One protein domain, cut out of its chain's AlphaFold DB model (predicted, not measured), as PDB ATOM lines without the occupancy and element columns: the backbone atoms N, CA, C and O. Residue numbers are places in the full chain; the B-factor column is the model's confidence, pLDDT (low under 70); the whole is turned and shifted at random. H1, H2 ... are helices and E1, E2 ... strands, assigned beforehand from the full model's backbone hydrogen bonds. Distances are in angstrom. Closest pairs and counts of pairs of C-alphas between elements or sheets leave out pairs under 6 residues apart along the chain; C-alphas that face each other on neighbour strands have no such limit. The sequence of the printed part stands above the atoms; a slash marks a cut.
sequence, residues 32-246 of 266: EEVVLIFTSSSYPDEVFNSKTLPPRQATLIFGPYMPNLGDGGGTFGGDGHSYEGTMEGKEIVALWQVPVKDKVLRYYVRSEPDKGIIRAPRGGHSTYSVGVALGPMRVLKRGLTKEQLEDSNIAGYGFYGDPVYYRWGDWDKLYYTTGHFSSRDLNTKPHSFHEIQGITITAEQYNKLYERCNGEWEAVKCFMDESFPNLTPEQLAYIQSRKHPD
ATOM      1  N   GLU A  32     100.512 118.582  89.314       49.91
ATOM      2  CA  GLU A  32     100.424 119.854  90.026       49.91
ATOM      3  C   GLU A  32      99.274 120.628  89.383       49.91
ATOM      4  O   GLU A  32      99.338 121.074  88.235       49.91
ATOM      5  N   GLU A  33      98.149 120.658  90.082       70.56
ATOM      6  CA  GLU A  33      96.990 121.411  89.656       70.56
ATOM      7  C   GLU A  33      97.276 122.875  90.005       70.56
ATOM      8  O   GLU A  33      98.025 123.181  90.934       70.56
ATOM      9  N   VAL A  34      96.721 123.805  89.240       80.44
ATOM     10  CA  VAL A  34      96.916 125.238  89.496       80.44
ATOM     11  C   VAL A  34      95.562 125.860  89.779       80.44
ATOM     12  O   VAL A  34      94.628 125.699  88.988       80.44
ATOM     13  N   VAL A  35      95.453 126.588  90.890       85.88
ATOM     14  CA  VAL A  35      94.314 127.476  91.138       85.88
ATOM     15  C   VAL A  35      94.718 128.897  90.795       85.88
ATOM     16  O   VAL A  35      95.643 129.457  91.372       85.88
ATOM     17  N   LEU A  36      94.002 129.483  89.845       88.94
ATOM     18  CA  LEU A  36      94.115 130.887  89.482       88.94
ATOM     19  C   LEU A  36      93.111 131.671  90.320       88.94
ATOM     20  O   LEU A  36      91.907 131.425  90.205       88.94
ATOM     21  N   ILE A  37      93.582 132.594  91.155       91.44
ATOM     22  CA  ILE A  37      92.704 133.442  91.964       91.44
ATOM     23  C   ILE A  37      92.749 134.854  91.395       91.44
ATOM     24  O   ILE A  37      93.767 135.532  91.458       91.44
ATOM     25  N   PHE A  38      91.627 135.300  90.840       93.38
ATOM     26  CA  PHE A  38      91.457 136.642  90.302       93.38
ATOM     27  C   PHE A  38      90.638 137.478  91.273       93.38
ATOM     28  O   PHE A  38      89.520 137.095  91.619       93.38
ATOM     29  N   THR A  39      91.148 138.641  91.669       93.69
ATOM     30  CA  THR A  39      90.458 139.537  92.595       93.69
ATOM     31  C   THR A  39      90.058 140.856  91.951       93.69
ATOM     32  O   THR A  39      90.739 141.363  91.061       93.69
ATOM     33  N   SER A  40      88.917 141.404  92.370       94.69
ATOM     34  CA  SER A  40      88.429 142.726  91.972       94.69
ATOM     35  C   SER A  40      87.881 143.476  93.177       94.69
ATOM     36  O   SER A  40      87.363 142.888  94.122       94.69
ATOM     37  N   SER A  41      87.973 144.797  93.143       94.62
ATOM     38  CA  SER A  41      87.290 145.665  94.095       94.62
ATOM     39  C   SER A  41      87.363 147.092  93.582       94.62
ATOM     40  O   SER A  41      88.412 147.540  93.123       94.62
ATOM     41  N   SER A  42      86.263 147.823  93.630       94.44
ATOM     42  CA  SER A  42      86.247 149.225  93.261       94.44
ATOM     43  C   SER A  42      85.216 149.977  94.068       94.44
ATOM     44  O   SER A  42      84.021 149.752  93.931       94.44
ATOM     45  N   TYR A  43      85.680 150.964  94.810       94.56
ATOM     46  CA  TYR A  43      84.868 151.952  95.490       94.56
ATOM     47  C   TYR A  43      84.934 153.279  94.722       94.56
ATOM     48  O   TYR A  43      85.888 153.545  93.982       94.56
ATOM     49  N   PRO A  44      83.883 154.106  94.791       92.06
ATOM     50  CA  PRO A  44      83.968 155.478  94.311       92.06
ATOM     51  C   PRO A  44      84.938 156.287  95.183       92.06
ATOM     52  O   PRO A  44      85.079 156.020  96.375       92.06
ATOM     53  N   ASP A  45      85.587 157.283  94.575       91.31
ATOM     54  CA  ASP A  45      86.440 158.261  95.265       91.31
ATOM     55  C   ASP A  45      87.577 157.655  96.109       91.31
ATOM     56  O   ASP A  45      87.971 158.221  97.134       91.31
ATOM     57  N   GLU A  46      88.109 156.504  95.681       91.56
ATOM     58  CA  GLU A  46      89.299 155.896  96.280       91.56
ATOM     59  C   GLU A  46      90.494 156.850  96.216       91.56
ATOM     60  O   GLU A  46      90.799 157.440  95.174       91.56
ATOM     61  N   VAL A  47      91.187 156.982  97.345       90.81
ATOM     62  CA  VAL A  47      92.356 157.850  97.473       90.81
ATOM     63  C   VAL A  47      93.617 157.002  97.431       90.81
ATOM     64  O   VAL A  47      93.898 156.225  98.341       90.81
ATOM     65  N   PHE A  48      94.422 157.212  96.397       87.56
ATOM     66  CA  PHE A  48      95.726 156.575  96.245       87.56
ATOM     67  C   PHE A  48      96.831 157.474  96.807       87.56
ATOM     68  O   PHE A  48      96.766 158.697  96.679       87.56
ATOM     69  N   ASN A  49      97.868 156.875  97.401       84.06
ATOM     70  CA  ASN A  49      99.064 157.578  97.890       84.06
ATOM     71  C   ASN A  49      98.773 158.738  98.869       84.06
ATOM     72  O   ASN A  49      99.467 159.759  98.866       84.06
ATOM     73  N   SER A  50      97.736 158.599  99.704       86.25
ATOM     74  CA  SER A  50      97.439 159.583 100.747       86.25
ATOM     75  C   SER A  50      98.581 159.673 101.760       86.25
ATOM     76  O   SER A  50      99.142 158.661 102.169       86.25
ATOM     77  N   LYS A  51      98.897 160.893 102.211       87.75
ATOM     78  CA  LYS A  51      99.832 161.120 103.327       87.75
ATOM     79  C   LYS A  51      99.159 161.030 104.699       87.75
ATOM     80  O   LYS A  51      99.855 160.974 105.706       87.75
ATOM     81  N   THR A  52      97.829 161.090 104.745       90.31
ATOM     82  CA  THR A  52      97.044 161.207 105.985       90.31
ATOM     83  C   THR A  52      96.168 159.994 106.264       90.31
ATOM     84  O   THR A  52      95.808 159.762 107.414       90.31
ATOM     85  N   LEU A  53      95.814 159.226 105.232       91.19
ATOM     86  CA  LEU A  53      95.011 158.012 105.355       91.19
ATOM     87  C   LEU A  53      95.906 156.782 105.171       91.19
ATOM     88  O   LEU A  53      96.841 156.839 104.369       91.19
ATOM     89  N   PRO A  54      95.625 155.669 105.874       92.56
ATOM     90  CA  PRO A  54      96.322 154.416 105.629       92.56
ATOM     91  C   PRO A  54      96.096 153.941 104.185       92.56
ATOM     92  O   PRO A  54      95.067 154.270 103.583       92.56
ATOM     93  N   PRO A  55      97.037 153.162 103.628       92.06
ATOM     94  CA  PRO A  55      96.901 152.634 102.282       92.06
ATOM     95  C   PRO A  55      95.746 151.637 102.196       92.06
ATOM     96  O   PRO A  55      95.315 151.043 103.193       92.06
ATOM     97  N   ARG A  56      95.278 151.423 100.967       93.19
ATOM     98  CA  ARG A  56      94.417 150.291 100.646       93.19
ATOM     99  C   ARG A  56      95.130 148.995 101.028       93.19
ATOM    100  O   ARG A  56      96.333 148.867 100.823       93.19
ATOM    101  N   GLN A  57      94.395 148.060 101.615       93.62
ATOM    102  CA  GLN A  57      94.957 146.787 102.049       93.62
ATOM    103  C   GLN A  57      93.860 145.732 102.111       93.62
ATOM    104  O   GLN A  57      92.717 146.044 102.448       93.62
ATOM    105  N   ALA A  58      94.208 144.494 101.778       94.06
ATOM    106  CA  ALA A  58      93.291 143.371 101.814       94.06
ATOM    107  C   ALA A  58      94.020 142.074 102.168       94.06
ATOM    108  O   ALA A  58      95.166 141.863 101.781       94.06
ATOM    109  N   THR A  59      93.309 141.189 102.851       94.44
ATOM    110  CA  THR A  59      93.701 139.804 103.092       94.44
ATOM    111  C   THR A  59      92.531 138.911 102.701       94.44
ATOM    112  O   THR A  59      91.379 139.205 103.028       94.44
ATOM    113  N   LEU A  60      92.839 137.814 102.016       94.69
ATOM    114  CA  LEU A  60      91.898 136.760 101.665       94.69
ATOM    115  C   LEU A  60      92.505 135.423 102.072       94.69
ATOM    116  O   LEU A  60      93.620 135.113 101.671       94.69
ATOM    117  N   ILE A  61      91.743 134.637 102.818       93.94
ATOM    118  CA  ILE A  61      91.935 133.205 103.001       93.94
ATOM    119  C   ILE A  61      90.819 132.525 102.214       93.94
ATOM    120  O   ILE A  61      89.644 132.627 102.570       93.94
ATOM    121  N   PHE A  62      91.171 131.867 101.117       92.00
ATOM    122  CA  PHE A  62      90.243 131.100 100.296       92.00
ATOM    123  C   PHE A  62      90.561 129.615 100.454       92.00
ATOM    124  O   PHE A  62      91.319 129.019  99.685       92.00
ATOM    125  N   GLY A  63      90.014 129.024 101.514       89.75
ATOM    126  CA  GLY A  63      90.330 127.674 101.947       89.75
ATOM    127  C   GLY A  63      91.798 127.556 102.362       89.75
ATOM    128  O   GLY A  63      92.206 128.238 103.296       89.75
ATOM    129  N   PRO A  64      92.607 126.704 101.710       84.62
ATOM    130  CA  PRO A  64      94.024 126.570 102.047       84.62
ATOM    131  C   PRO A  64      94.902 127.687 101.453       84.62
ATOM    132  O   PRO A  64      96.106 127.689 101.691       84.62
ATOM    133  N   TYR A  65      94.342 128.610 100.661       87.00
ATOM    134  CA  TYR A  65      95.119 129.612  99.930       87.00
ATOM    135  C   TYR A  65      95.022 130.992 100.565       87.00
ATOM    136  O   TYR A  65      93.924 131.507 100.773       87.00
ATOM    137  N   MET A  66      96.175 131.625 100.768       88.12
ATOM    138  CA  MET A  66      96.296 133.044 101.093       88.12
ATOM    139  C   MET A  66      96.983 133.770  99.924       88.12
ATOM    140  O   MET A  66      98.207 133.911  99.918       88.12
ATOM    141  N   PRO A  67      96.240 134.150  98.867       86.50
ATOM    142  CA  PRO A  67      96.826 134.819  97.711       86.50
ATOM    143  C   PRO A  67      97.413 136.184  98.077       86.50
ATOM    144  O   PRO A  67      96.822 136.944  98.846       86.50
ATOM    145  N   ASN A  68      98.544 136.537  97.462       83.75
ATOM    146  CA  ASN A  68      99.066 137.896  97.536       83.75
ATOM    147  C   ASN A  68      98.201 138.807  96.659       83.75
ATOM    148  O   ASN A  68      98.230 138.719  95.434       83.75
ATOM    149  N   LEU A  69      97.413 139.670  97.294       83.00
ATOM    150  CA  LEU A  69      96.459 140.530  96.598       83.00
ATOM    151  C   LEU A  69      97.059 141.860  96.128       83.00
ATOM    152  O   LEU A  69      96.378 142.610  95.427       83.00
ATOM    153  N   GLY A  70      98.293 142.190  96.528       78.12
ATOM    154  CA  GLY A  70      98.794 143.561  96.449       78.12
ATOM    155  C   GLY A  70      97.809 144.524  97.121       78.12
ATOM    156  O   GLY A  70      97.387 144.303  98.256       78.12
ATOM    157  N   ASP A  71      97.368 145.545  96.387       70.88
ATOM    158  CA  ASP A  71      96.343 146.478  96.872       70.88
ATOM    159  C   ASP A  71      94.918 145.891  96.772       70.88
ATOM    160  O   ASP A  71      93.982 146.423  97.364       70.88
ATOM    161  N   GLY A  72      94.706 144.810  96.011       69.75
ATOM    162  CA  GLY A  72      93.415 144.123  95.878       69.75
ATOM    163  C   GLY A  72      92.306 144.974  95.247       69.75
ATOM    164  O   GLY A  72      91.139 144.799  95.596       69.75
ATOM    165  N   GLY A  73      92.657 145.959  94.411       82.12
ATOM    166  CA  GLY A  73      91.737 146.909  93.773       82.12
ATOM    167  C   GLY A  73      91.752 146.849  92.243       82.12
ATOM    168  O   GLY A  73      92.701 146.374  91.627       82.12
ATOM    169  N   GLY A  74      90.699 147.375  91.617       86.75
ATOM    170  CA  GLY A  74      90.531 147.438  90.168       86.75
ATOM    171  C   GLY A  74      89.685 146.306  89.577       86.75
ATOM    172  O   GLY A  74      88.827 145.712  90.233       86.75
ATOM    173  N   THR A  75      89.886 146.074  88.280       87.31
ATOM    174  CA  THR A  75      89.295 144.957  87.523       87.31
ATOM    175  C   THR A  75      89.885 143.622  87.958       87.31
ATOM    176  O   THR A  75      90.984 143.609  88.498       87.31
ATOM    177  N   PHE A  76      89.222 142.505  87.639       90.31
ATOM    178  CA  PHE A  76      89.757 141.175  87.951       90.31
ATOM    179  C   PHE A  76      91.180 140.985  87.418       90.31
ATOM    180  O   PHE A  76      91.388 140.967  86.204       90.31
ATOM    181  N   GLY A  77      92.133 140.813  88.328       82.69
ATOM    182  CA  GLY A  77      93.533 140.488  88.069       82.69
ATOM    183  C   GLY A  77      94.044 139.547  89.156       82.69
ATOM    184  O   GLY A  77      93.416 139.425  90.204       82.69
ATOM    185  N   GLY A  78      95.130 138.830  88.901       76.25
ATOM    186  CA  GLY A  78      95.685 137.920  89.897       76.25
ATOM    187  C   GLY A  78      96.640 136.895  89.312       76.25
ATOM    188  O   GLY A  78      96.838 136.843  88.095       76.25
ATOM    189  N   ASP A  79      97.186 136.088  90.215       67.44
ATOM    190  CA  ASP A  79      98.266 135.143  89.966       67.44
ATOM    191  C   ASP A  79      97.809 133.688  90.179       67.44
ATOM    192  O   ASP A  79      96.695 133.398  90.633       67.44
ATOM    193  N   GLY A  80      98.668 132.749  89.779       71.69
ATOM    194  CA  GLY A  80      98.449 131.319  89.972       71.69
ATOM    195  C   GLY A  80      99.090 130.797  91.251       71.69
ATOM    196  O   GLY A  80     100.211 131.166  91.589       71.69
ATOM    197  N   HIS A  81      98.391 129.884  91.917       76.12
ATOM    198  CA  HIS A  81      98.848 129.177  93.107       76.12
ATOM    199  C   HIS A  81      98.926 127.678  92.820       76.12
ATOM    200  O   HIS A  81      98.049 127.127  92.141       76.12
ATOM    201  N   SER A  82      99.962 127.018  93.344       70.50
ATOM    202  CA  SER A  82     100.017 125.557  93.359       70.50
ATOM    203  C   SER A  82      98.818 125.022  94.131       70.50
ATOM    204  O   SER A  82      98.447 125.569  95.169       70.50
ATOM    205  N   TYR A  83      98.188 123.981  93.605       68.00
ATOM    206  CA  TYR A  83      97.027 123.369  94.222       68.00
ATOM    207  C   TYR A  83      97.397 122.061  94.900       68.00
ATOM    208  O   TYR A  83      97.802 121.104  94.240       68.00
ATOM    209  N   GLU A  84      97.138 121.990  96.201       65.62
ATOM    210  CA  GLU A  84      97.228 120.754  96.966       65.62
ATOM    211  C   GLU A  84      95.968 120.565  97.823       65.62
ATOM    212  O   GLU A  84      95.464 121.488  98.465       65.62
ATOM    213  N   GLY A  85      95.426 119.346  97.830       68.44
ATOM    214  CA  GLY A  85      94.293 118.973  98.682       68.44
ATOM    215  C   GLY A  85      92.913 119.335  98.123       68.44
ATOM    216  O   GLY A  85      92.701 119.393  96.917       68.44
ATOM    217  N   THR A  86      91.917 119.487  98.998       76.12
ATOM    218  CA  THR A  86      90.519 119.771  98.629       76.12
ATOM    219  C   THR A  86      90.105 121.161  99.102       76.12
ATOM    220  O   THR A  86      90.228 121.460 100.289       76.12
ATOM    221  N   MET A  87      89.552 121.978  98.198       83.62
ATOM    222  CA  MET A  87      88.959 123.283  98.541       83.62
ATOM    223  C   MET A  87      87.482 123.225  98.930       83.62
ATOM    224  O   MET A  87      87.027 124.116  99.631       83.62
ATOM    225  N   GLU A  88      86.732 122.228  98.454       89.12
ATOM    226  CA  GLU A  88      85.285 122.140  98.704       89.12
ATOM    227  C   GLU A  88      84.988 122.190 100.204       89.12
ATOM    228  O   GLU A  88      85.645 121.502 100.991       89.12
ATOM    229  N   GLY A  89      84.021 123.022 100.590       91.44
ATOM    230  CA  GLY A  89      83.600 123.197 101.977       91.44
ATOM    231  C   GLY A  89      84.630 123.882 102.876       91.44
ATOM    232  O   GLY A  89      84.362 124.067 104.059       91.44
ATOM    233  N   LYS A  90      85.801 124.278 102.360       92.44
ATOM    234  CA  LYS A  90      86.785 125.015 103.154       92.44
ATOM    235  C   LYS A  90      86.325 126.445 103.404       92.44
ATOM    236  O   LYS A  90      85.620 127.044 102.596       92.44
ATOM    237  N   GLU A  91      86.754 126.961 104.542       95.44
ATOM    238  CA  GLU A  91      86.425 128.291 105.031       95.44
ATOM    239  C   GLU A  91      86.877 129.401 104.068       95.44
ATOM    240  O   GLU A  91      87.927 129.305 103.429       95.44
ATOM    241  N   ILE A  92      86.091 130.476 104.000       97.44
ATOM    242  CA  ILE A  92      86.471 131.730 103.349       97.44
ATOM    243  C   ILE A  92      86.537 132.813 104.421       97.44
ATOM    244  O   ILE A  92      85.542 133.066 105.104       97.44
ATOM    245  N   VAL A  93      87.680 133.488 104.526       97.81
ATOM    246  CA  VAL A  93      87.846 134.688 105.351       97.81
ATOM    247  C   VAL A  93      88.389 135.812 104.494       97.81
ATOM    248  O   VAL A  93      89.325 135.614 103.726       97.81
ATOM    249  N   ALA A  94      87.847 137.012 104.644       97.44
ATOM    250  CA  ALA A  94      88.447 138.196 104.060       97.44
ATOM    251  C   ALA A  94      88.341 139.392 104.996       97.44
ATOM    252  O   ALA A  94      87.369 139.553 105.729       97.44
ATOM    253  N   LEU A  95      89.332 140.267 104.918       96.62
ATOM    254  CA  LEU A  95      89.276 141.605 105.483       96.62
ATOM    255  C   LEU A  95      89.890 142.578 104.492       96.62
ATOM    256  O   LEU A  95      90.872 142.259 103.823       96.62
ATOM    257  N   TRP A  96      89.313 143.766 104.384       96.94
ATOM    258  CA  TRP A  96      89.869 144.804 103.530       96.94
ATOM    259  C   TRP A  96      89.567 146.190 104.075       96.94
ATOM    260  O   TRP A  96      88.534 146.423 104.709       96.94
ATOM    261  N   GLN A  97      90.492 147.113 103.826       96.25
ATOM    262  CA  GLN A  97      90.314 148.532 104.080       96.25
ATOM    263  C   GLN A  97      90.518 149.342 102.807       96.25
ATOM    264  O   GLN A  97      91.427 149.084 102.013       96.25
ATOM    265  N   VAL A  98      89.676 150.356 102.641       96.19
ATOM    266  CA  VAL A  98      89.679 151.215 101.461       96.19
ATOM    267  C   VAL A  98      89.657 152.674 101.904       96.19
ATOM    268  O   VAL A  98      88.655 153.124 102.473       96.19
ATOM    269  N   PRO A  99      90.745 153.432 101.682       95.88
ATOM    270  CA  PRO A  99      90.725 154.873 101.861       95.88
ATOM    271  C   PRO A  99      89.883 155.502 100.748       95.88
ATOM    272  O   PRO A  99      90.191 155.382  99.564       95.88
ATOM    273  N   VAL A 100      88.823 156.196 101.139       94.06
ATOM    274  CA  VAL A 100      88.010 157.030 100.250       94.06
ATOM    275  C   VAL A 100      88.102 158.475 100.730       94.06
ATOM    276  O   VAL A 100      88.691 158.757 101.778       94.06
ATOM    277  N   LYS A 101      87.546 159.419  99.973       90.12
ATOM    278  CA  LYS A 101      87.561 160.826 100.380       90.12
ATOM    279  C   LYS A 101      87.052 160.992 101.828       90.12
ATOM    280  O   LYS A 101      85.953 160.559 102.167       90.12
ATOM    281  N   ASP A 102      87.897 161.587 102.671       88.06
ATOM    282  CA  ASP A 102      87.660 161.949 104.079       88.06
ATOM    283  C   ASP A 102      87.434 160.798 105.089       88.06
ATOM    284  O   ASP A 102      87.243 161.064 106.277       88.06
ATOM    285  N   LYS A 103      87.489 159.519 104.682       94.94
ATOM    286  CA  LYS A 103      87.319 158.372 105.602       94.94
ATOM    287  C   LYS A 103      87.986 157.091 105.100       94.94
ATOM    288  O   LYS A 103      88.341 156.964 103.936       94.94
ATOM    289  N   VAL A 104      88.113 156.099 105.982       97.19
ATOM    290  CA  VAL A 104      88.586 154.753 105.615       97.19
ATOM    291  C   VAL A 104      87.501 153.737 105.928       97.19
ATOM    292  O   VAL A 104      87.094 153.602 107.084       97.19
ATOM    293  N   LEU A 105      87.044 153.036 104.895       97.50
ATOM    294  CA  LEU A 105      86.105 151.925 105.005       97.50
ATOM    295  C   LEU A 105      86.862 150.666 105.421       97.50
ATOM    296  O   LEU A 105      87.994 150.479 104.981       97.50
ATOM    297  N   ARG A 106      86.260 149.824 106.265       98.12
ATOM    298  CA  ARG A 106      86.874 148.582 106.753       98.12
ATOM    299  C   ARG A 106      85.826 147.507 106.929       98.12
ATOM    300  O   ARG A 106      84.836 147.730 107.626       98.12
ATOM    301  N   TYR A 107      86.087 146.352 106.340       98.38
ATOM    302  CA  TYR A 107      85.148 145.247 106.317       98.38
ATOM    303  C   TYR A 107      85.826 143.940 106.691       98.38
ATOM    304  O   TYR A 107      87.023 143.754 106.461       98.38
ATOM    305  N   TYR A 108      85.028 143.047 107.260       98.56
ATOM    306  CA  TYR A 108      85.396 141.677 107.570       98.56
ATOM    307  C   TYR A 108      84.282 140.731 107.136       98.56
ATOM    308  O   TYR A 108      83.100 141.006 107.348       98.56
ATOM    309  N   VAL A 109      84.678 139.614 106.540       98.38
ATOM    310  CA  VAL A 109      83.805 138.544 106.072       98.38
ATOM    311  C   VAL A 109      84.362 137.210 106.536       98.38
ATOM    312  O   VAL A 109      85.561 136.956 106.421       98.38
ATOM    313  N   ARG A 110      83.465 136.330 106.976       98.12
ATOM    314  CA  ARG A 110      83.747 134.920 107.228       98.12
ATOM    315  C   ARG A 110      82.565 134.060 106.782       98.12
ATOM    316  O   ARG A 110      81.415 134.429 107.039       98.12
ATOM    317  N   SER A 111      82.838 132.939 106.118       97.88
ATOM    318  CA  SER A 111      81.817 131.938 105.784       97.88
ATOM    319  C   SER A 111      81.176 131.351 107.045       97.88
ATOM    320  O   SER A 111      81.790 131.304 108.105       97.88
ATOM    321  N   GLU A 112      79.937 130.881 106.950       97.06
ATOM    322  CA  GLU A 112      79.347 130.054 108.014       97.06
ATOM    323  C   GLU A 112      79.999 128.653 108.024       97.06
ATOM    324  O   GLU A 112      80.467 128.217 106.966       97.06
ATOM    325  N   PRO A 113      80.006 127.928 109.163       92.81
ATOM    326  CA  PRO A 113      80.731 126.658 109.330       92.81
ATOM    327  C   PRO A 113      80.411 125.567 108.299       92.81
ATOM    328  O   PRO A 113      81.288 124.778 107.961       92.81
ATOM    329  N   ASP A 114      79.197 125.562 107.747       91.12
ATOM    330  CA  ASP A 114      78.756 124.590 106.733       91.12
ATOM    331  C   ASP A 114      78.539 125.224 105.347       91.12
ATOM    332  O   ASP A 114      77.957 124.616 104.448       91.12
ATOM    333  N   LYS A 115      78.978 126.475 105.160       95.25
ATOM    334  CA  LYS A 115      78.824 127.243 103.912       95.25
ATOM    335  C   LYS A 115      80.172 127.740 103.393       95.25
ATOM    336  O   LYS A 115      80.320 128.911 103.038       95.25
ATOM    337  N   GLY A 116      81.155 126.842 103.386       93.56
ATOM    338  CA  GLY A 116      82.465 127.078 102.787       93.56
ATOM    339  C   GLY A 116      82.418 127.185 101.257       93.56
ATOM    340  O   GLY A 116      81.372 127.418 100.649       93.56
ATOM    341  N   ILE A 117      83.574 127.014 100.619       94.94
ATOM    342  CA  ILE A 117      83.718 127.118  99.163       94.94
ATOM    343  C   ILE A 117      82.832 126.089  98.460       94.94
ATOM    344  O   ILE A 117      83.015 124.886  98.646       94.94
ATOM    345  N   ILE A 118      81.958 126.580  97.581       93.56
ATOM    346  CA  ILE A 118      81.257 125.768  96.588       93.56
ATOM    347  C   ILE A 118      82.111 125.717  95.324       93.56
ATOM    348  O   ILE A 118      82.383 126.737  94.677       93.56
ATOM    349  N   ARG A 119      82.551 124.517  94.963       87.19
ATOM    350  CA  ARG A 119      83.444 124.270  93.838       87.19
ATOM    351  C   ARG A 119      82.669 123.760  92.627       87.19
ATOM    352  O   ARG A 119      82.021 122.716  92.660       87.19
ATOM    353  N   ALA A 120      82.813 124.454  91.506       87.44
ATOM    354  CA  ALA A 120      82.367 123.969  90.214       87.44
ATOM    355  C   ALA A 120      83.094 122.669  89.795       87.44
ATOM    356  O   ALA A 120      84.274 122.463  90.112       87.44
ATOM    357  N   PRO A 121      82.427 121.791  89.022       82.94
ATOM    358  CA  PRO A 121      83.036 120.567  88.519       82.94
ATOM    359  C   PRO A 121      84.322 120.819  87.724       82.94
ATOM    360  O   PRO A 121      84.415 121.721  86.890       82.94
ATOM    361  N   ARG A 122      85.324 119.958  87.929       70.75
ATOM    362  CA  ARG A 122      86.635 120.097  87.276       70.75
ATOM    363  C   ARG A 122      86.618 119.871  85.768       70.75
ATOM    364  O   ARG A 122      87.519 120.345  85.093       70.75
ATOM    365  N   GLY A 123      85.651 119.118  85.249       72.56
ATOM    366  CA  GLY A 123      85.514 118.882  83.807       72.56
ATOM    367  C   GLY A 123      86.754 118.291  83.116       72.56
ATOM    368  O   GLY A 123      86.866 118.407  81.905       72.56
ATOM    369  N   GLY A 124      87.689 117.688  83.863       73.56
ATOM    370  CA  GLY A 124      88.949 117.160  83.326       73.56
ATOM    371  C   GLY A 124      90.070 118.189  83.115       73.56
ATOM    372  O   GLY A 124      91.100 117.833  82.550       73.56
ATOM    373  N   HIS A 125      89.910 119.440  83.559       74.88
ATOM    374  CA  HIS A 125      90.961 120.457  83.468       74.88
ATOM    375  C   HIS A 125      91.976 120.346  84.616       74.88
ATOM    376  O   HIS A 125      91.609 120.097  85.767       74.88
ATOM    377  N   SER A 126      93.252 120.581  84.292       72.12
ATOM    378  CA  SER A 126      94.363 120.664  85.254       72.12
ATOM    379  C   SER A 126      94.430 122.008  85.984       72.12
ATOM    380  O   SER A 126      95.081 122.127  87.021       72.12
ATOM    381  N   THR A 127      93.755 123.025  85.456       77.12
ATOM    382  CA  THR A 127      93.636 124.344  86.068       77.12
ATOM    383  C   THR A 127      92.220 124.564  86.572       77.12
ATOM    384  O   THR A 127      91.249 123.986  86.081       77.12
ATOM    385  N   TYR A 128      92.112 125.402  87.590       85.88
ATOM    386  CA  TYR A 128      90.853 125.827  88.165       85.88
ATOM    387  C   TYR A 128      90.920 127.315  88.459       85.88
ATOM    388  O   TYR A 128      91.992 127.843  88.747       85.88
ATOM    389  N   SER A 129      89.800 128.013  88.375       91.00
ATOM    390  CA  SER A 129      89.764 129.461  88.529       91.00
ATOM    391  C   SER A 129      88.757 129.876  89.584       91.00
ATOM    392  O   SER A 129      87.667 129.314  89.702       91.00
ATOM    393  N   VAL A 130      89.148 130.882  90.353       93.75
ATOM    394  CA  VAL A 130      88.334 131.533  91.368       93.75
ATOM    395  C   VAL A 130      88.311 133.017  91.032       93.75
ATOM    396  O   VAL A 130      89.357 133.635  90.863       93.75
ATOM    397  N   GLY A 131      87.119 133.587  90.902       95.31
ATOM    398  CA  GLY A 131      86.925 135.031  90.852       95.31
ATOM    399  C   GLY A 131      86.404 135.489  92.202       95.31
ATOM    400  O   GLY A 131      85.377 134.978  92.629       95.31
ATOM    401  N   VAL A 132      87.079 136.426  92.864       96.62
ATOM    402  CA  VAL A 132      86.654 137.000  94.151       96.62
ATOM    403  C   VAL A 132      86.524 138.512  94.027       96.62
ATOM    404  O   VAL A 132      87.432 139.169  93.527       96.62
ATOM    405  N   ALA A 133      85.425 139.092  94.499       97.00
ATOM    406  CA  ALA A 133      85.314 140.533  94.660       97.00
ATOM    407  C   ALA A 133      85.166 140.926  96.129       97.00
ATOM    408  O   ALA A 133      84.307 140.402  96.837       97.00
ATOM    409  N   LEU A 134      86.020 141.853  96.568       96.38
ATOM    410  CA  LEU A 134      85.997 142.428  97.912       96.38
ATOM    411  C   LEU A 134      85.164 143.712  97.870       96.38
ATOM    412  O   LEU A 134      85.679 144.789  97.551       96.38
ATOM    413  N   GLY A 135      83.864 143.583  98.120       96.81
ATOM    414  CA  GLY A 135      82.896 144.641  97.864       96.81
ATOM    415  C   GLY A 135      82.537 144.755  96.375       96.81
ATOM    416  O   GLY A 135      82.545 143.751  95.655       96.81
ATOM    417  N   PRO A 136      82.239 145.970  95.880       96.88
ATOM    418  CA  PRO A 136      81.768 146.152  94.520       96.88
ATOM    419  C   PRO A 136      82.875 145.801  93.522       96.88
ATOM    420  O   PRO A 136      84.007 146.266  93.642       96.88
ATOM    421  N   MET A 137      82.558 145.009  92.504       95.94
ATOM    422  CA  MET A 137      83.504 144.634  91.452       95.94
ATOM    423  C   MET A 137      83.516 145.656  90.322       95.94
ATOM    424  O   MET A 137      82.504 146.297  90.044       95.94
ATOM    425  N   ARG A 138      84.648 145.769  89.620       95.31
ATOM    426  CA  ARG A 138      84.772 146.583  88.404       95.31
ATOM    427  C   ARG A 138      84.894 145.683  87.185       95.31
ATOM    428  O   ARG A 138      85.898 144.999  87.023       95.31
ATOM    429  N   VAL A 139      83.912 145.748  86.293       96.00
ATOM    430  CA  VAL A 139      83.850 144.932  85.070       96.00
ATOM    431  C   VAL A 139      83.439 145.777  83.868       96.00
ATOM    432  O   VAL A 139      83.045 146.935  84.005       96.00
ATOM    433  N   LEU A 140      83.559 145.237  82.655       95.31
ATOM    434  CA  LEU A 140      83.032 145.905  81.463       95.31
ATOM    435  C   LEU A 140      81.507 145.784  81.429       95.31
ATOM    436  O   LEU A 140      80.958 144.833  81.974       95.31
ATOM    437  N   LYS A 141      80.827 146.664  80.683       95.12
ATOM    438  CA  LYS A 141      79.363 146.597  80.476       95.12
ATOM    439  C   LYS A 141      78.846 145.189  80.154       95.12
ATOM    440  O   LYS A 141      77.826 144.755  80.668       95.12
ATOM    441  N   ARG A 142      79.570 144.473  79.290       94.75
ATOM    442  CA  ARG A 142      79.252 143.099  78.852       94.75
ATOM    443  C   ARG A 142      79.505 142.016  79.911       94.75
ATOM    444  O   ARG A 142      79.052 140.894  79.733       94.75
ATOM    445  N   GLY A 143      80.247 142.340  80.966       94.75
ATOM    446  CA  GLY A 143      80.485 141.473  82.119       94.75
ATOM    447  C   GLY A 143      79.322 141.440  83.112       94.75
ATOM    448  O   GLY A 143      79.370 140.661  84.052       94.75
ATOM    449  N   LEU A 144      78.286 142.256  82.905       95.88
ATOM    450  CA  LEU A 144      77.097 142.310  83.752       95.88
ATOM    451  C   LEU A 144      75.896 141.684  83.040       95.88
ATOM    452  O   LEU A 144      75.728 141.834  81.824       95.88
ATOM    453  N   THR A 145      75.029 141.011  83.799       95.94
ATOM    454  CA  THR A 145      73.661 140.738  83.341       95.94
ATOM    455  C   THR A 145      72.891 142.055  83.182       95.94
ATOM    456  O   THR A 145      73.342 143.114  83.616       95.94
ATOM    457  N   LYS A 146      71.709 142.018  82.552       95.38
ATOM    458  CA  LYS A 146      70.863 143.217  82.432       95.38
ATOM    459  C   LYS A 146      70.482 143.784  83.803       95.38
ATOM    460  O   LYS A 146      70.630 144.978  84.009       95.38
ATOM    461  N   GLU A 147      70.085 142.913  84.727       94.88
ATOM    462  CA  GLU A 147      69.716 143.281  86.100       94.88
ATOM    463  C   GLU A 147      70.903 143.895  86.852       94.88
ATOM    464  O   GLU A 147      70.789 144.974  87.421       94.88
ATOM    465  N   GLN A 148      72.083 143.270  86.772       95.56
ATOM    466  CA  GLN A 148      73.289 143.820  87.397       95.56
ATOM    467  C   GLN A 148      73.691 145.168  86.788       95.56
ATOM    468  O   GLN A 148      74.192 146.038  87.489       95.56
ATOM    469  N   LEU A 149      73.497 145.352  85.478       95.56
ATOM    470  CA  LEU A 149      73.797 146.613  84.805       95.56
ATOM    471  C   LEU A 149      72.859 147.738  85.260       95.56
ATOM    472  O   LEU A 149      73.325 148.862  85.440       95.56
ATOM    473  N   GLU A 150      71.570 147.452  85.440       95.50
ATOM    474  CA  GLU A 150      70.586 148.416  85.952       95.50
ATOM    475  C   GLU A 150      70.932 148.888  87.367       95.50
ATOM    476  O   GLU A 150      70.790 150.072  87.666       95.50
ATOM    477  N   ASP A 151      71.480 147.992  88.187       94.94
ATOM    478  CA  ASP A 151      71.892 148.262  89.569       94.94
ATOM    479  C   ASP A 151      73.378 148.663  89.703       94.94
ATOM    480  O   ASP A 151      73.962 148.673  90.785       94.94
ATOM    481  N   SER A 152      74.040 148.972  88.583       96.06
ATOM    482  CA  SER A 152      75.459 149.340  88.558       96.06
ATOM    483  C   SER A 152      75.686 150.847  88.452       96.06
ATOM    484  O   SER A 152      74.829 151.629  88.037       96.06
ATOM    485  N   ASN A 153      76.905 151.280  88.768       96.19
ATOM    486  CA  ASN A 153      77.351 152.651  88.533       96.19
ATOM    487  C   ASN A 153      78.501 152.699  87.530       96.19
ATOM    488  O   ASN A 153      79.286 151.763  87.410       96.19
ATOM    489  N   ILE A 154      78.654 153.825  86.834       95.19
ATOM    490  CA  ILE A 154      79.785 154.023  85.923       95.19
ATOM    491  C   ILE A 154      81.083 154.107  86.740       95.19
ATOM    492  O   ILE A 154      81.194 154.880  87.691       95.19
ATOM    493  N   ALA A 155      82.076 153.310  86.350       93.38
ATOM    494  CA  ALA A 155      83.380 153.210  87.006       93.38
ATOM    495  C   ALA A 155      84.547 153.652  86.109       93.38
ATOM    496  O   ALA A 155      85.688 153.733  86.562       93.38
ATOM    497  N   GLY A 156      84.291 153.915  84.827       91.38
ATOM    498  CA  GLY A 156      85.308 154.418  83.915       91.38
ATOM    499  C   GLY A 156      84.804 154.595  82.491       91.38
ATOM    500  O   GLY A 156      83.927 153.864  82.024       91.38
ATOM    501  N   TYR A 157      85.417 155.549  81.804       91.06
ATOM    502  CA  TYR A 157      85.099 155.918  80.432       91.06
ATOM    503  C   TYR A 157      86.200 155.449  79.476       91.06
ATOM    504  O   TYR A 157      87.365 155.327  79.857       91.06
ATOM    505  N   GLY A 158      85.815 155.150  78.240       88.06
ATOM    506  CA  GLY A 158      86.735 154.881  77.143       88.06
ATOM    507  C   GLY A 158      87.319 156.163  76.551       88.06
ATOM    508  O   GLY A 158      86.964 157.273  76.940       88.06
ATOM    509  N   PHE A 159      88.188 155.999  75.552       87.44
ATOM    510  CA  PHE A 159      88.866 157.109  74.873       87.44
ATOM    511  C   PHE A 159      87.898 158.145  74.272       87.44
ATOM    512  O   PHE A 159      88.163 159.340  74.333       87.44
ATOM    513  N   TYR A 160      86.761 157.694  73.735       89.44
ATOM    514  CA  TYR A 160      85.751 158.557  73.111       89.44
ATOM    515  C   TYR A 160      84.722 159.137  74.099       89.44
ATOM    516  O   TYR A 160      83.762 159.770  73.677       89.44
ATOM    517  N   GLY A 161      84.909 158.939  75.409       89.69
ATOM    518  CA  GLY A 161      83.999 159.445  76.442       89.69
ATOM    519  C   GLY A 161      82.800 158.541  76.745       89.69
ATOM    520  O   GLY A 161      81.996 158.882  77.607       89.69
ATOM    521  N   ASP A 162      82.688 157.378  76.103       92.38
ATOM    522  CA  ASP A 162      81.629 156.409  76.394       92.38
ATOM    523  C   ASP A 162      81.893 155.647  77.705       92.38
ATOM    524  O   ASP A 162      83.039 155.266  77.966       92.38
ATOM    525  N   PRO A 163      80.868 155.350  78.526       92.62
ATOM    526  CA  PRO A 163      81.012 154.466  79.679       92.62
ATOM    527  C   PRO A 163      81.420 153.052  79.249       92.62
ATOM    528  O   PRO A 163      80.716 152.386  78.488       92.62
ATOM    529  N   VAL A 164      82.555 152.573  79.758       93.25
ATOM    530  CA  VAL A 164      83.114 151.256  79.406       93.25
ATOM    531  C   VAL A 164      83.127 150.324  80.612       93.25
ATOM    532  O   VAL A 164      82.745 149.155  80.490       93.25
ATOM    533  N   TYR A 165      83.528 150.844  81.773       94.62
ATOM    534  CA  TYR A 165      83.580 150.097  83.025       94.62
ATOM    535  C   TYR A 165      82.426 150.466  83.938       94.62
ATOM    536  O   TYR A 165      82.074 151.640  84.078       94.62
ATOM    537  N   TYR A 166      81.909 149.450  84.608       96.56
ATOM    538  CA  TYR A 166      80.815 149.536  85.549       96.56
ATOM    539  C   TYR A 166      81.230 148.901  86.873       96.56
ATOM    540  O   TYR A 166      82.064 147.992  86.912       96.56
ATOM    541  N   ARG A 167      80.665 149.436  87.950       96.31
ATOM    542  CA  ARG A 167      80.810 148.976  89.322       96.31
ATOM    543  C   ARG A 167      79.500 148.343  89.753       96.31
ATOM    544  O   ARG A 167      78.479 149.023  89.689       96.31
ATOM    545  N   TRP A 168      79.540 147.096  90.199       97.19
ATOM    546  CA  TRP A 168      78.361 146.381  90.681       97.19
ATOM    547  C   TRP A 168      78.659 145.644  91.987       97.19
ATOM    548  O   TRP A 168      79.765 145.131  92.162       97.19
ATOM    549  N   GLY A 169      77.668 145.585  92.873       96.81
ATOM    550  CA  GLY A 169      77.730 144.901  94.159       96.81
ATOM    551  C   GLY A 169      77.757 145.849  95.359       96.81
ATOM    552  O   GLY A 169      78.197 146.995  95.278       96.81
ATOM    553  N   ASP A 170      77.287 145.328  96.487       97.31
ATOM    554  CA  ASP A 170      77.296 145.978  97.794       97.31
ATOM    555  C   ASP A 170      78.700 146.154  98.382       97.31
ATOM    556  O   ASP A 170      79.655 145.447  98.056       97.31
ATOM    557  N   TRP A 171      78.804 147.114  99.299       95.75
ATOM    558  CA  TRP A 171      80.072 147.560  99.870       95.75
ATOM    559  C   TRP A 171      80.668 146.584 100.878       95.75
ATOM    560  O   TRP A 171      81.885 146.530 101.004       95.75
ATOM    561  N   ASP A 172      79.845 145.844 101.609       96.56
ATOM    562  CA  ASP A 172      80.256 144.986 102.723       96.56
ATOM    563  C   ASP A 172      80.083 143.492 102.421       96.56
ATOM    564  O   ASP A 172      80.128 142.664 103.329       96.56
ATOM    565  N   LYS A 173      79.921 143.133 101.143       98.25
ATOM    566  CA  LYS A 173      79.821 141.745 100.693       98.25
ATOM    567  C   LYS A 173      81.100 141.272 100.025       98.25
ATOM    568  O   LYS A 173      81.755 142.009  99.292       98.25
ATOM    569  N   LEU A 174      81.413 140.000 100.236       98.38
ATOM    570  CA  LEU A 174      82.349 139.271  99.394       98.38
ATOM    571  C   LEU A 174      81.558 138.496  98.346       98.38
ATOM    572  O   LEU A 174      80.652 137.735  98.685       98.38
ATOM    573  N   TYR A 175      81.938 138.660  97.086       98.19
ATOM    574  CA  TYR A 175      81.419 137.865  95.980       98.19
ATOM    575  C   TYR A 175      82.468 136.847  95.582       98.19
ATOM    576  O   TYR A 175      83.639 137.201  95.458       98.19
ATOM    577  N   TYR A 176      82.079 135.605  95.324       97.56
ATOM    578  CA  TYR A 176      82.997 134.656  94.713       97.56
ATOM    579  C   TYR A 176      82.313 133.752  93.697       97.56
ATOM    580  O   TYR A 176      81.134 133.435  93.800       97.56
ATOM    581  N   THR A 177      83.062 133.332  92.693       96.50
ATOM    582  CA  THR A 177      82.630 132.332  91.722       96.50
ATOM    583  C   THR A 177      83.791 131.411  91.423       96.50
ATOM    584  O   THR A 177      84.959 131.784  91.571       96.50
ATOM    585  N   THR A 178      83.482 130.183  91.042       94.44
ATOM    586  CA  THR A 178      84.483 129.149  90.852       94.44
ATOM    587  C   THR A 178      84.196 128.391  89.555       94.44
ATOM    588  O   THR A 178      83.040 128.245  89.163       94.44
ATOM    589  N   GLY A 179      85.229 127.982  88.813       92.50
ATOM    590  CA  GLY A 179      85.037 127.366  87.496       92.50
ATOM    591  C   GLY A 179      86.265 127.414  86.596       92.50
ATOM    592  O   GLY A 179      87.397 127.407  87.070       92.50
ATOM    593  N   HIS A 180      86.022 127.446  85.283       90.00
ATOM    594  CA  HIS A 180      87.056 127.486  84.243       90.00
ATOM    595  C   HIS A 180      86.916 128.772  83.444       90.00
ATOM    596  O   HIS A 180      86.107 128.861  82.519       90.00
ATOM    597  N   PHE A 181      87.667 129.793  83.835       91.81
ATOM    598  CA  PHE A 181      87.589 131.108  83.218       91.81
ATOM    599  C   PHE A 181      88.898 131.869  83.392       91.81
ATOM    600  O   PHE A 181      89.657 131.656  84.330       91.81
ATOM    601  N   SER A 182      89.159 132.805  82.492       92.12
ATOM    602  CA  SER A 182      90.244 133.770  82.648       92.12
ATOM    603  C   SER A 182      89.769 135.036  83.371       92.12
ATOM    604  O   SER A 182      88.574 135.335  83.418       92.12
ATOM    605  N   SER A 183      90.709 135.868  83.829       91.50
ATOM    606  CA  SER A 183      90.407 137.248  84.250       91.50
ATOM    607  C   SER A 183      89.631 138.018  83.165       91.50
ATOM    608  O   SER A 183      88.703 138.773  83.465       91.50
ATOM    609  N   ARG A 184      89.937 137.792  81.878       93.25
ATOM    610  CA  ARG A 184      89.191 138.406  80.774       93.25
ATOM    611  C   ARG A 184      87.738 137.949  80.765       93.25
ATOM    612  O   ARG A 184      86.862 138.780  80.545       93.25
ATOM    613  N   ASP A 185      87.466 136.670  80.993       95.56
ATOM    614  CA  ASP A 185      86.096 136.159  81.045       95.56
ATOM    615  C   ASP A 185      85.316 136.786  82.204       95.56
ATOM    616  O   ASP A 185      84.199 137.237  81.971       95.56
ATOM    617  N   LEU A 186      85.910 136.909  83.398       95.12
ATOM    618  CA  LEU A 186      85.291 137.600  84.545       95.12
ATOM    619  C   LEU A 186      84.961 139.068  84.245       95.12
ATOM    620  O   LEU A 186      83.944 139.591  84.681       95.12
ATOM    621  N   ASN A 187      85.802 139.741  83.457       94.06
ATOM    622  CA  ASN A 187      85.570 141.132  83.074       94.06
ATOM    623  C   ASN A 187      84.571 141.306  81.921       94.06
ATOM    624  O   ASN A 187      84.103 142.422  81.699       94.06
ATOM    625  N   THR A 188      84.320 140.269  81.113       95.62
ATOM    626  CA  THR A 188      83.669 140.422  79.798       95.62
ATOM    627  C   THR A 188      82.423 139.582  79.587       95.62
ATOM    628  O   THR A 188      81.735 139.804  78.589       95.62
ATOM    629  N   LYS A 189      82.144 138.639  80.483       96.50
ATOM    630  CA  LYS A 189      80.982 137.759  80.437       96.50
ATOM    631  C   LYS A 189      80.274 137.809  81.791       96.50
ATOM    632  O   LYS A 189      80.970 137.916  82.796       96.50
ATOM    633  N   PRO A 190      78.937 137.723  81.834       95.88
ATOM    634  CA  PRO A 190      78.226 137.609  83.098       95.88
ATOM    635  C   PRO A 190      78.560 136.289  83.793       95.88
ATOM    636  O   PRO A 190      78.619 135.246  83.140       95.88
ATOM    637  N   HIS A 191      78.732 136.341  85.112       95.06
ATOM    638  CA  HIS A 191      78.928 135.172  85.970       95.06
ATOM    639  C   HIS A 191      77.960 135.220  87.142       95.06
ATOM    640  O   HIS A 191      77.598 136.296  87.622       95.06
ATOM    641  N   SER A 192      77.566 134.044  87.619       94.88
ATOM    642  CA  SER A 192      76.846 133.914  88.881       94.88
ATOM    643  C   SER A 192      77.857 133.888  90.019       94.88
ATOM    644  O   SER A 192      78.762 133.049  90.034       94.88
ATOM    645  N   PHE A 193      77.700 134.815  90.958       96.50
ATOM    646  CA  PHE A 193      78.520 134.894  92.157       96.50
ATOM    647  C   PHE A 193      77.732 134.391  93.362       96.50
ATOM    648  O   PHE A 193      76.550 134.685  93.521       96.50
ATOM    649  N   HIS A 194      78.413 133.645  94.218       97.69
ATOM    650  CA  HIS A 194      78.005 133.418  95.590       97.69
ATOM    651  C   HIS A 194      78.317 134.666  96.412       97.69
ATOM    652  O   HIS A 194      79.347 135.307  96.203       97.69
ATOM    653  N   GLU A 195      77.443 134.986  97.360       97.75
ATOM    654  CA  GLU A 195      77.557 136.171  98.206       97.75
ATOM    655  C   GLU A 195      77.780 135.761  99.657       97.75
ATOM    656  O   GLU A 195      77.096 134.877 100.177       97.75
ATOM    657  N   ILE A 196      78.710 136.436 100.328       98.25
ATOM    658  CA  ILE A 196      78.902 136.320 101.769       98.25
ATOM    659  C   ILE A 196      78.785 137.710 102.379       98.25
ATOM    660  O   ILE A 196      79.575 138.607 102.078       98.25
ATOM    661  N   GLN A 197      77.795 137.873 103.256       98.12
ATOM    662  CA  GLN A 197      77.593 139.110 103.995       98.12
ATOM    663  C   GLN A 197      78.718 139.319 105.015       98.12
ATOM    664  O   GLN A 197      78.989 138.444 105.847       98.12
ATOM    665  N   GLY A 198      79.340 140.492 104.962       98.06
ATOM    666  CA  GLY A 198      80.325 140.964 105.924       98.06
ATOM    667  C   GLY A 198      79.752 141.939 106.938       98.06
ATOM    668  O   GLY A 198      78.550 142.207 106.976       98.06
ATOM    669  N   ILE A 199      80.651 142.464 107.762       98.44
ATOM    670  CA  ILE A 199      80.385 143.518 108.737       98.44
ATOM    671  C   ILE A 199      81.401 144.642 108.600       98.44
ATOM    672  O   ILE A 199      82.561 144.426 108.243       98.44
ATOM    673  N   THR A 200      80.965 145.853 108.937       98.25
ATOM    674  CA  THR A 200      81.880 146.981 109.135       98.25
ATOM    675  C   THR A 200      82.609 146.812 110.466       98.25
ATOM    676  O   THR A 200      82.001 146.430 111.469       98.25
ATOM    677  N   ILE A 201      83.905 147.123 110.486       98.44
ATOM    678  CA  ILE A 201      84.745 147.039 111.687       98.44
ATOM    679  C   ILE A 201      85.530 148.330 111.921       98.44
ATOM    680  O   ILE A 201      85.721 149.148 111.019       98.44
ATOM    681  N   THR A 202      85.978 148.544 113.156       98.25
ATOM    682  CA  THR A 202      86.766 149.729 113.516       98.25
ATOM    683  C   THR A 202      88.219 149.605 113.048       98.25
ATOM    684  O   THR A 202      88.686 148.531 112.674       98.25
ATOM    685  N   ALA A 203      88.967 150.712 113.082       97.69
ATOM    686  CA  ALA A 203      90.405 150.688 112.799       97.69
ATOM    687  C   ALA A 203      91.177 149.790 113.780       97.69
ATOM    688  O   ALA A 203      92.062 149.049 113.368       97.69
ATOM    689  N   GLU A 204      90.808 149.828 115.062       98.00
ATOM    690  CA  GLU A 204      91.423 149.009 116.109       98.00
ATOM    691  C   GLU A 204      91.167 147.513 115.872       98.00
ATOM    692  O   GLU A 204      92.098 146.710 115.892       98.00
ATOM    693  N   GLN A 205      89.916 147.149 115.566       98.44
ATOM    694  CA  GLN A 205      89.539 145.776 115.223       98.44
ATOM    695  C   GLN A 205      90.265 145.301 113.960       98.44
ATOM    696  O   GLN A 205      90.829 144.211 113.950       98.44
ATOM    697  N   TYR A 206      90.305 146.125 112.912       98.00
ATOM    698  CA  TYR A 206      90.982 145.778 111.665       98.00
ATOM    699  C   TYR A 206      92.476 145.537 111.868       98.00
ATOM    700  O   TYR A 206      92.975 144.507 111.436       98.00
ATOM    701  N   ASN A 207      93.179 146.435 112.563       96.56
ATOM    702  CA  ASN A 207      94.617 146.287 112.795       96.56
ATOM    703  C   ASN A 207      94.921 145.015 113.596       96.56
ATOM    704  O   ASN A 207      95.787 144.240 113.199       96.56
ATOM    705  N   LYS A 208      94.147 144.745 114.659       96.62
ATOM    706  CA  LYS A 208      94.280 143.515 115.453       96.62
ATOM    707  C   LYS A 208      94.074 142.257 114.604       96.62
ATOM    708  O   LYS A 208      94.819 141.289 114.750       96.62
ATOM    709  N   LEU A 209      93.067 142.248 113.727       96.94
ATOM    710  CA  LEU A 209      92.819 141.113 112.837       96.94
ATOM    711  C   LEU A 209      93.915 140.983 111.776       96.94
ATOM    712  O   LEU A 209      94.383 139.879 111.525       96.94
ATOM    713  N   TYR A 210      94.345 142.094 111.184       95.19
ATOM    714  CA  TYR A 210      95.384 142.114 110.164       95.19
ATOM    715  C   TYR A 210      96.711 141.570 110.701       95.19
ATOM    716  O   TYR A 210      97.308 140.697 110.074       95.19
ATOM    717  N   GLU A 211      97.141 142.007 111.887       93.75
ATOM    718  CA  GLU A 211      98.326 141.468 112.566       93.75
ATOM    719  C   GLU A 211      98.192 139.971 112.843       93.75
ATOM    720  O   GLU A 211      99.136 139.209 112.649       93.75
ATOM    721  N   ARG A 212      97.002 139.525 113.254       93.19
ATOM    722  CA  ARG A 212      96.743 138.106 113.496       93.19
ATOM    723  C   ARG A 212      96.801 137.274 112.212       93.19
ATOM    724  O   ARG A 212      97.328 136.167 112.238       93.19
ATOM    725  N   CYS A 213      96.273 137.799 111.111       92.69
ATOM    726  CA  CYS A 213      96.249 137.128 109.814       92.69
ATOM    727  C   CYS A 213      97.613 137.086 109.121       92.69
ATOM    728  O   CYS A 213      97.847 136.160 108.359       92.69
ATOM    729  N   ASN A 214      98.492 138.058 109.376       89.38
ATOM    730  CA  ASN A 214      99.804 138.186 108.727       89.38
ATOM    731  C   ASN A 214     100.976 137.977 109.713       89.38
ATOM    732  O   ASN A 214     102.103 138.391 109.443       89.38
ATOM    733  N   GLY A 215     100.696 137.405 110.888       87.12
ATOM    734  CA  GLY A 215     101.671 137.120 111.942       87.12
ATOM    735  C   GLY A 215     102.038 135.637 112.025       87.12
ATOM    736  O   GLY A 215     101.813 134.867 111.100       87.12
ATOM    737  N   GLU A 216     102.549 135.201 113.182       83.62
ATOM    738  CA  GLU A 216     103.018 133.815 113.399       83.62
ATOM    739  C   GLU A 216     101.938 132.729 113.260       83.62
ATOM    740  O   GLU A 216     102.260 131.546 113.207       83.62
ATOM    741  N   TRP A 217     100.662 133.114 113.272       83.62
ATOM    742  CA  TRP A 217      99.509 132.215 113.199       83.62
ATOM    743  C   TRP A 217      98.731 132.377 111.884       83.62
ATOM    744  O   TRP A 217      97.528 132.096 111.857       83.62
ATOM    745  N   GLU A 218      99.397 132.869 110.833       81.94
ATOM    746  CA  GLU A 218      98.866 133.073 109.476       81.94
ATOM    747  C   GLU A 218      97.864 131.988 109.063       81.94
ATOM    748  O   GLU A 218      98.110 130.805 109.283       81.94
ATOM    749  N   ALA A 219      96.732 132.397 108.475       81.38
ATOM    750  CA  ALA A 219      95.572 131.568 108.104       81.38
ATOM    751  C   ALA A 219      94.910 130.772 109.263       81.38
ATOM    752  O   ALA A 219      93.686 130.765 109.388       81.38
ATOM    753  N   VAL A 220      95.682 130.173 110.174       89.00
ATOM    754  CA  VAL A 220      95.242 129.364 111.316       89.00
ATOM    755  C   VAL A 220      94.431 130.191 112.295       89.00
ATOM    756  O   VAL A 220      93.410 129.714 112.751       89.00
ATOM    757  N   LYS A 221      94.804 131.430 112.608       93.69
ATOM    758  CA  LYS A 221      94.000 132.288 113.499       93.69
ATOM    759  C   LYS A 221      93.390 133.487 112.789       93.69
ATOM    760  O   LYS A 221      92.969 134.433 113.445       93.69
ATOM    761  N   CYS A 222      93.354 133.488 111.460       95.19
ATOM    762  CA  CYS A 222      92.843 134.620 110.697       95.19
ATOM    763  C   CYS A 222      91.309 134.690 110.764       95.19
ATOM    764  O   CYS A 222      90.631 134.340 109.811       95.19
ATOM    765  N   PHE A 223      90.756 135.087 111.910       97.00
ATOM    766  CA  PHE A 223      89.334 135.349 112.137       97.00
ATOM    767  C   PHE A 223      89.143 136.190 113.411       97.00
ATOM    768  O   PHE A 223      90.009 136.230 114.296       97.00
ATOM    769  N   MET A 224      88.007 136.886 113.492       97.81
ATOM    770  CA  MET A 224      87.583 137.601 114.700       97.81
ATOM    771  C   MET A 224      86.941 136.652 115.717       97.81
ATOM    772  O   MET A 224      86.183 135.765 115.336       97.81
ATOM    773  N   ASP A 225      87.202 136.892 117.000       97.06
ATOM    774  CA  ASP A 225      86.633 136.172 118.149       97.06
ATOM    775  C   ASP A 225      86.152 137.155 119.238       97.06
ATOM    776  O   ASP A 225      86.310 138.371 119.102       97.06
ATOM    777  N   GLU A 226      85.580 136.648 120.330       96.56
ATOM    778  CA  GLU A 226      85.005 137.464 121.415       96.56
ATOM    779  C   GLU A 226      86.031 138.351 122.148       96.56
ATOM    780  O   GLU A 226      85.657 139.324 122.797       96.56
ATOM    781  N   SER A 227      87.333 138.077 122.015       96.00
ATOM    782  CA  SER A 227      88.407 138.908 122.573       96.00
ATOM    783  C   SER A 227      88.641 140.219 121.816       96.00
ATOM    784  O   SER A 227      89.519 141.003 122.199       96.00
ATOM    785  N   PHE A 228      87.958 140.467 120.695       97.62
ATOM    786  CA  PHE A 228      88.126 141.711 119.947       97.62
ATOM    787  C   PHE A 228      87.604 142.923 120.733       97.62
ATOM    788  O   PHE A 228      86.594 142.831 121.429       97.62
ATOM    789  N   PRO A 229      88.297 144.072 120.650       96.75
ATOM    790  CA  PRO A 229      87.917 145.245 121.421       96.75
ATOM    791  C   PRO A 229      86.596 145.824 120.911       96.75
ATOM    792  O   PRO A 229      86.344 145.866 119.703       96.75
ATOM    793  N   ASN A 230      85.785 146.324 121.847       96.69
ATOM    794  CA  ASN A 230      84.617 147.163 121.570       96.69
ATOM    795  C   ASN A 230      83.613 146.547 120.570       96.69
ATOM    796  O   ASN A 230      83.082 147.257 119.718       96.69
ATOM    797  N   LEU A 231      83.376 145.231 120.642       98.12
ATOM    798  CA  LEU A 231      82.390 144.557 119.792       98.12
ATOM    799  C   LEU A 231      80.982 145.102 120.054       98.12
ATOM    800  O   LEU A 231      80.516 145.113 121.196       98.12
ATOM    801  N   THR A 232      80.282 145.513 118.995       98.38
ATOM    802  CA  THR A 232      78.843 145.793 119.103       98.38
ATOM    803  C   THR A 232      78.063 144.486 119.276       98.38
ATOM    804  O   THR A 232      78.567 143.416 118.916       98.38
ATOM    805  N   PRO A 233      76.813 144.534 119.772       98.44
ATOM    806  CA  PRO A 233      75.958 143.352 119.818       98.44
ATOM    807  C   PRO A 233      75.794 142.670 118.451       98.44
ATOM    808  O   PRO A 233      75.824 141.442 118.390       98.44
ATOM    809  N   GLU A 234      75.682 143.428 117.348       98.12
ATOM    810  CA  GLU A 234      75.591 142.823 116.011       98.12
ATOM    811  C   GLU A 234      76.901 142.151 115.590       98.12
ATOM    812  O   GLU A 234      76.871 141.059 115.024       98.12
ATOM    813  N   GLN A 235      78.056 142.761 115.883       98.50
ATOM    814  CA  GLN A 235      79.360 142.164 115.577       98.50
ATOM    815  C   GLN A 235      79.598 140.884 116.388       98.50
ATOM    816  O   GLN A 235      80.087 139.895 115.843       98.50
ATOM    817  N   LEU A 236      79.222 140.875 117.670       98.44
ATOM    818  CA  LEU A 236      79.316 139.684 118.512       98.44
ATOM    819  C   LEU A 236      78.418 138.559 117.979       98.44
ATOM    820  O   LEU A 236      78.889 137.436 117.805       98.44
ATOM    821  N   ALA A 237      77.163 138.866 117.638       98.38
ATOM    822  CA  ALA A 237      76.251 137.898 117.034       98.38
ATOM    823  C   ALA A 237      76.785 137.367 115.691       98.38
ATOM    824  O   ALA A 237      76.715 136.166 115.417       98.38
ATOM    825  N   TYR A 238      77.378 138.242 114.868       98.44
ATOM    826  CA  TYR A 238      78.040 137.857 113.623       98.44
ATOM    827  C   TYR A 238      79.156 136.842 113.883       98.44
ATOM    828  O   TYR A 238      79.136 135.760 113.299       98.44
ATOM    829  N   ILE A 239      80.080 137.147 114.798       97.94
ATOM    830  CA  ILE A 239      81.204 136.272 115.158       97.94
ATOM    831  C   ILE A 239      80.704 134.919 115.672       97.94
ATOM    832  O   ILE A 239      81.138 133.880 115.177       97.94
ATOM    833  N   GLN A 240      79.747 134.920 116.601       97.38
ATOM    834  CA  GLN A 240      79.209 133.697 117.203       97.38
ATOM    835  C   GLN A 240      78.519 132.797 116.175       97.38
ATOM    836  O   GLN A 240      78.745 131.590 116.160       97.38
ATOM    837  N   SER A 241      77.731 133.377 115.264       97.25
ATOM    838  CA  SER A 241      77.058 132.616 114.197       97.25
ATOM    839  C   SER A 241      78.012 131.993 113.168       97.25
ATOM    840  O   SER A 241      77.603 131.122 112.406       97.25
ATOM    841  N   ARG A 242      79.273 132.439 113.126       97.56
ATOM    842  CA  ARG A 242      80.307 131.988 112.178       97.56
ATOM    843  C   ARG A 242      81.458 131.267 112.875       97.56
ATOM    844  O   ARG A 242      82.517 131.071 112.277       97.56
ATOM    845  N   LYS A 243      81.261 130.876 114.135       96.50
ATOM    846  CA  LYS A 243      82.212 130.052 114.876       96.50
ATOM    847  C   LYS A 243      82.305 128.673 114.220       96.50
ATOM    848  O   LYS A 243      81.288 128.000 114.054       96.50
ATOM    849  N   HIS A 244      83.513 128.266 113.849       95.94
ATOM    850  CA  HIS A 244      83.782 126.931 113.325       95.94
ATOM    851  C   HIS A 244      84.121 125.961 114.469       95.94
ATOM    852  O   HIS A 244      84.591 126.401 115.524       95.94
ATOM    853  N   PRO A 245      83.876 124.645 114.300       94.94
ATOM    854  CA  PRO A 245      84.068 123.659 115.367       94.94
ATOM    855  C   PRO A 245      85.478 123.630 115.966       94.94
ATOM    856  O   PRO A 245      85.640 123.267 117.127       94.94
ATOM    857  N   ASP A 246      86.487 124.003 115.184       94.31
ATOM    858  CA  ASP A 246      87.895 123.986 115.561       94.31
ATOM    859  C   ASP A 246      88.429 125.342 116.045       94.31
ATOM    860  O   ASP A 246      89.592 125.425 116.431       94.31
TER     861      ASP A 246
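Overview. This is residues 32 to 246 of the 266 residues of an uncharacterized protein of Oleispira antarctica RB-8 (UniProt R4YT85). Three sheets form a stack: a twisted six-stranded sheet in the middle, the three-stranded sheet E2 E5 E6 over one face, and the small sheet E8 E10 E9 partly over the other, its strands crossed at 80 degrees. H3 covers the outside of E2 E5 E6, H2 packs on the six-stranded sheet beside E8, and H1 and H4 lie at far margins. The printed part has 215 residues, under half of them in named elements: E1 E2 E3 E4 E5 E6 E7 E8 H1 E9 E10 E11 H2 E12 H3 H4. The six-stranded sheet is mixed, the others antiparallel, the class mixed helices and strands. It is compact, with a radius of gyration of the C-alphas of 17.2 A and spans of 53 by 49 by 29 A.

Arrangement. In the branched sheet, antiparallel E3, residues 74 to 77, and E4, 80 to 83, lie on one side of E1, 33 to 41, and parallel E7, 127 to 134, on the other side. Within hydrogen-bond range are N 39 and O 77, 2.8 A, N 35 and O 81, 2.9 A, and N 36 and O 128, 2.8 A. E11, 173 to 179, is antiparallel to E7, with N 131 and O 177 at 2.9 A, and to E12, 194 to 197, with N 174 and O 196 at 3.0 A. Face to face with this sheet are E2, 57 to 62, E5, 92 to 100, and E6, 103 to 110; N 59 and O 95 are 2.8 A apart, and in the hairpin E5 and E6 N 98 and O 105 are 2.9 A apart. H3, 203 to 213, is on one face of E2 E5 E6, two layers, at a height over the sheet of 9.5 A. H4, 233 to 241, only grazes that sheet. E8, 137 to 140, H1, 146 to 150, and E9, 153 to 157, make a split strand-helix-strand unit, two strands running the same way with E10, 163 to 168, between them; its crossover is right-handed. N 139 and O 166 are 3.0 A apart, N 155 and O 165 2.8 A. H2, 183 to 188, is over E1 at a height over the sheet of 8.6 A. In H1, H2, H3 and H4 every O i to N i+4 pair is within hydrogen-bond range.

Along the chain. E1, 26.5 A long, begins at C-alpha 33 (96.990, 121.411, 89.656). E5 measures 25.5 A, E6 23.8 A, E7 22.9 A and H3 15.1 A. H4 ends at C-alpha 241 (77.058, 132.616, 114.197).

Size, cuts and confidence. The C-alphas farthest apart, of Tyr 160 and Pro 245, are 54.8 A apart. The printed part has no cut. Long links are E1 to E2, E2 to E3, E6 to E7 and H3 to H4. pLDDT is under 70 at residues 32, 72, 79 and 83 to 85.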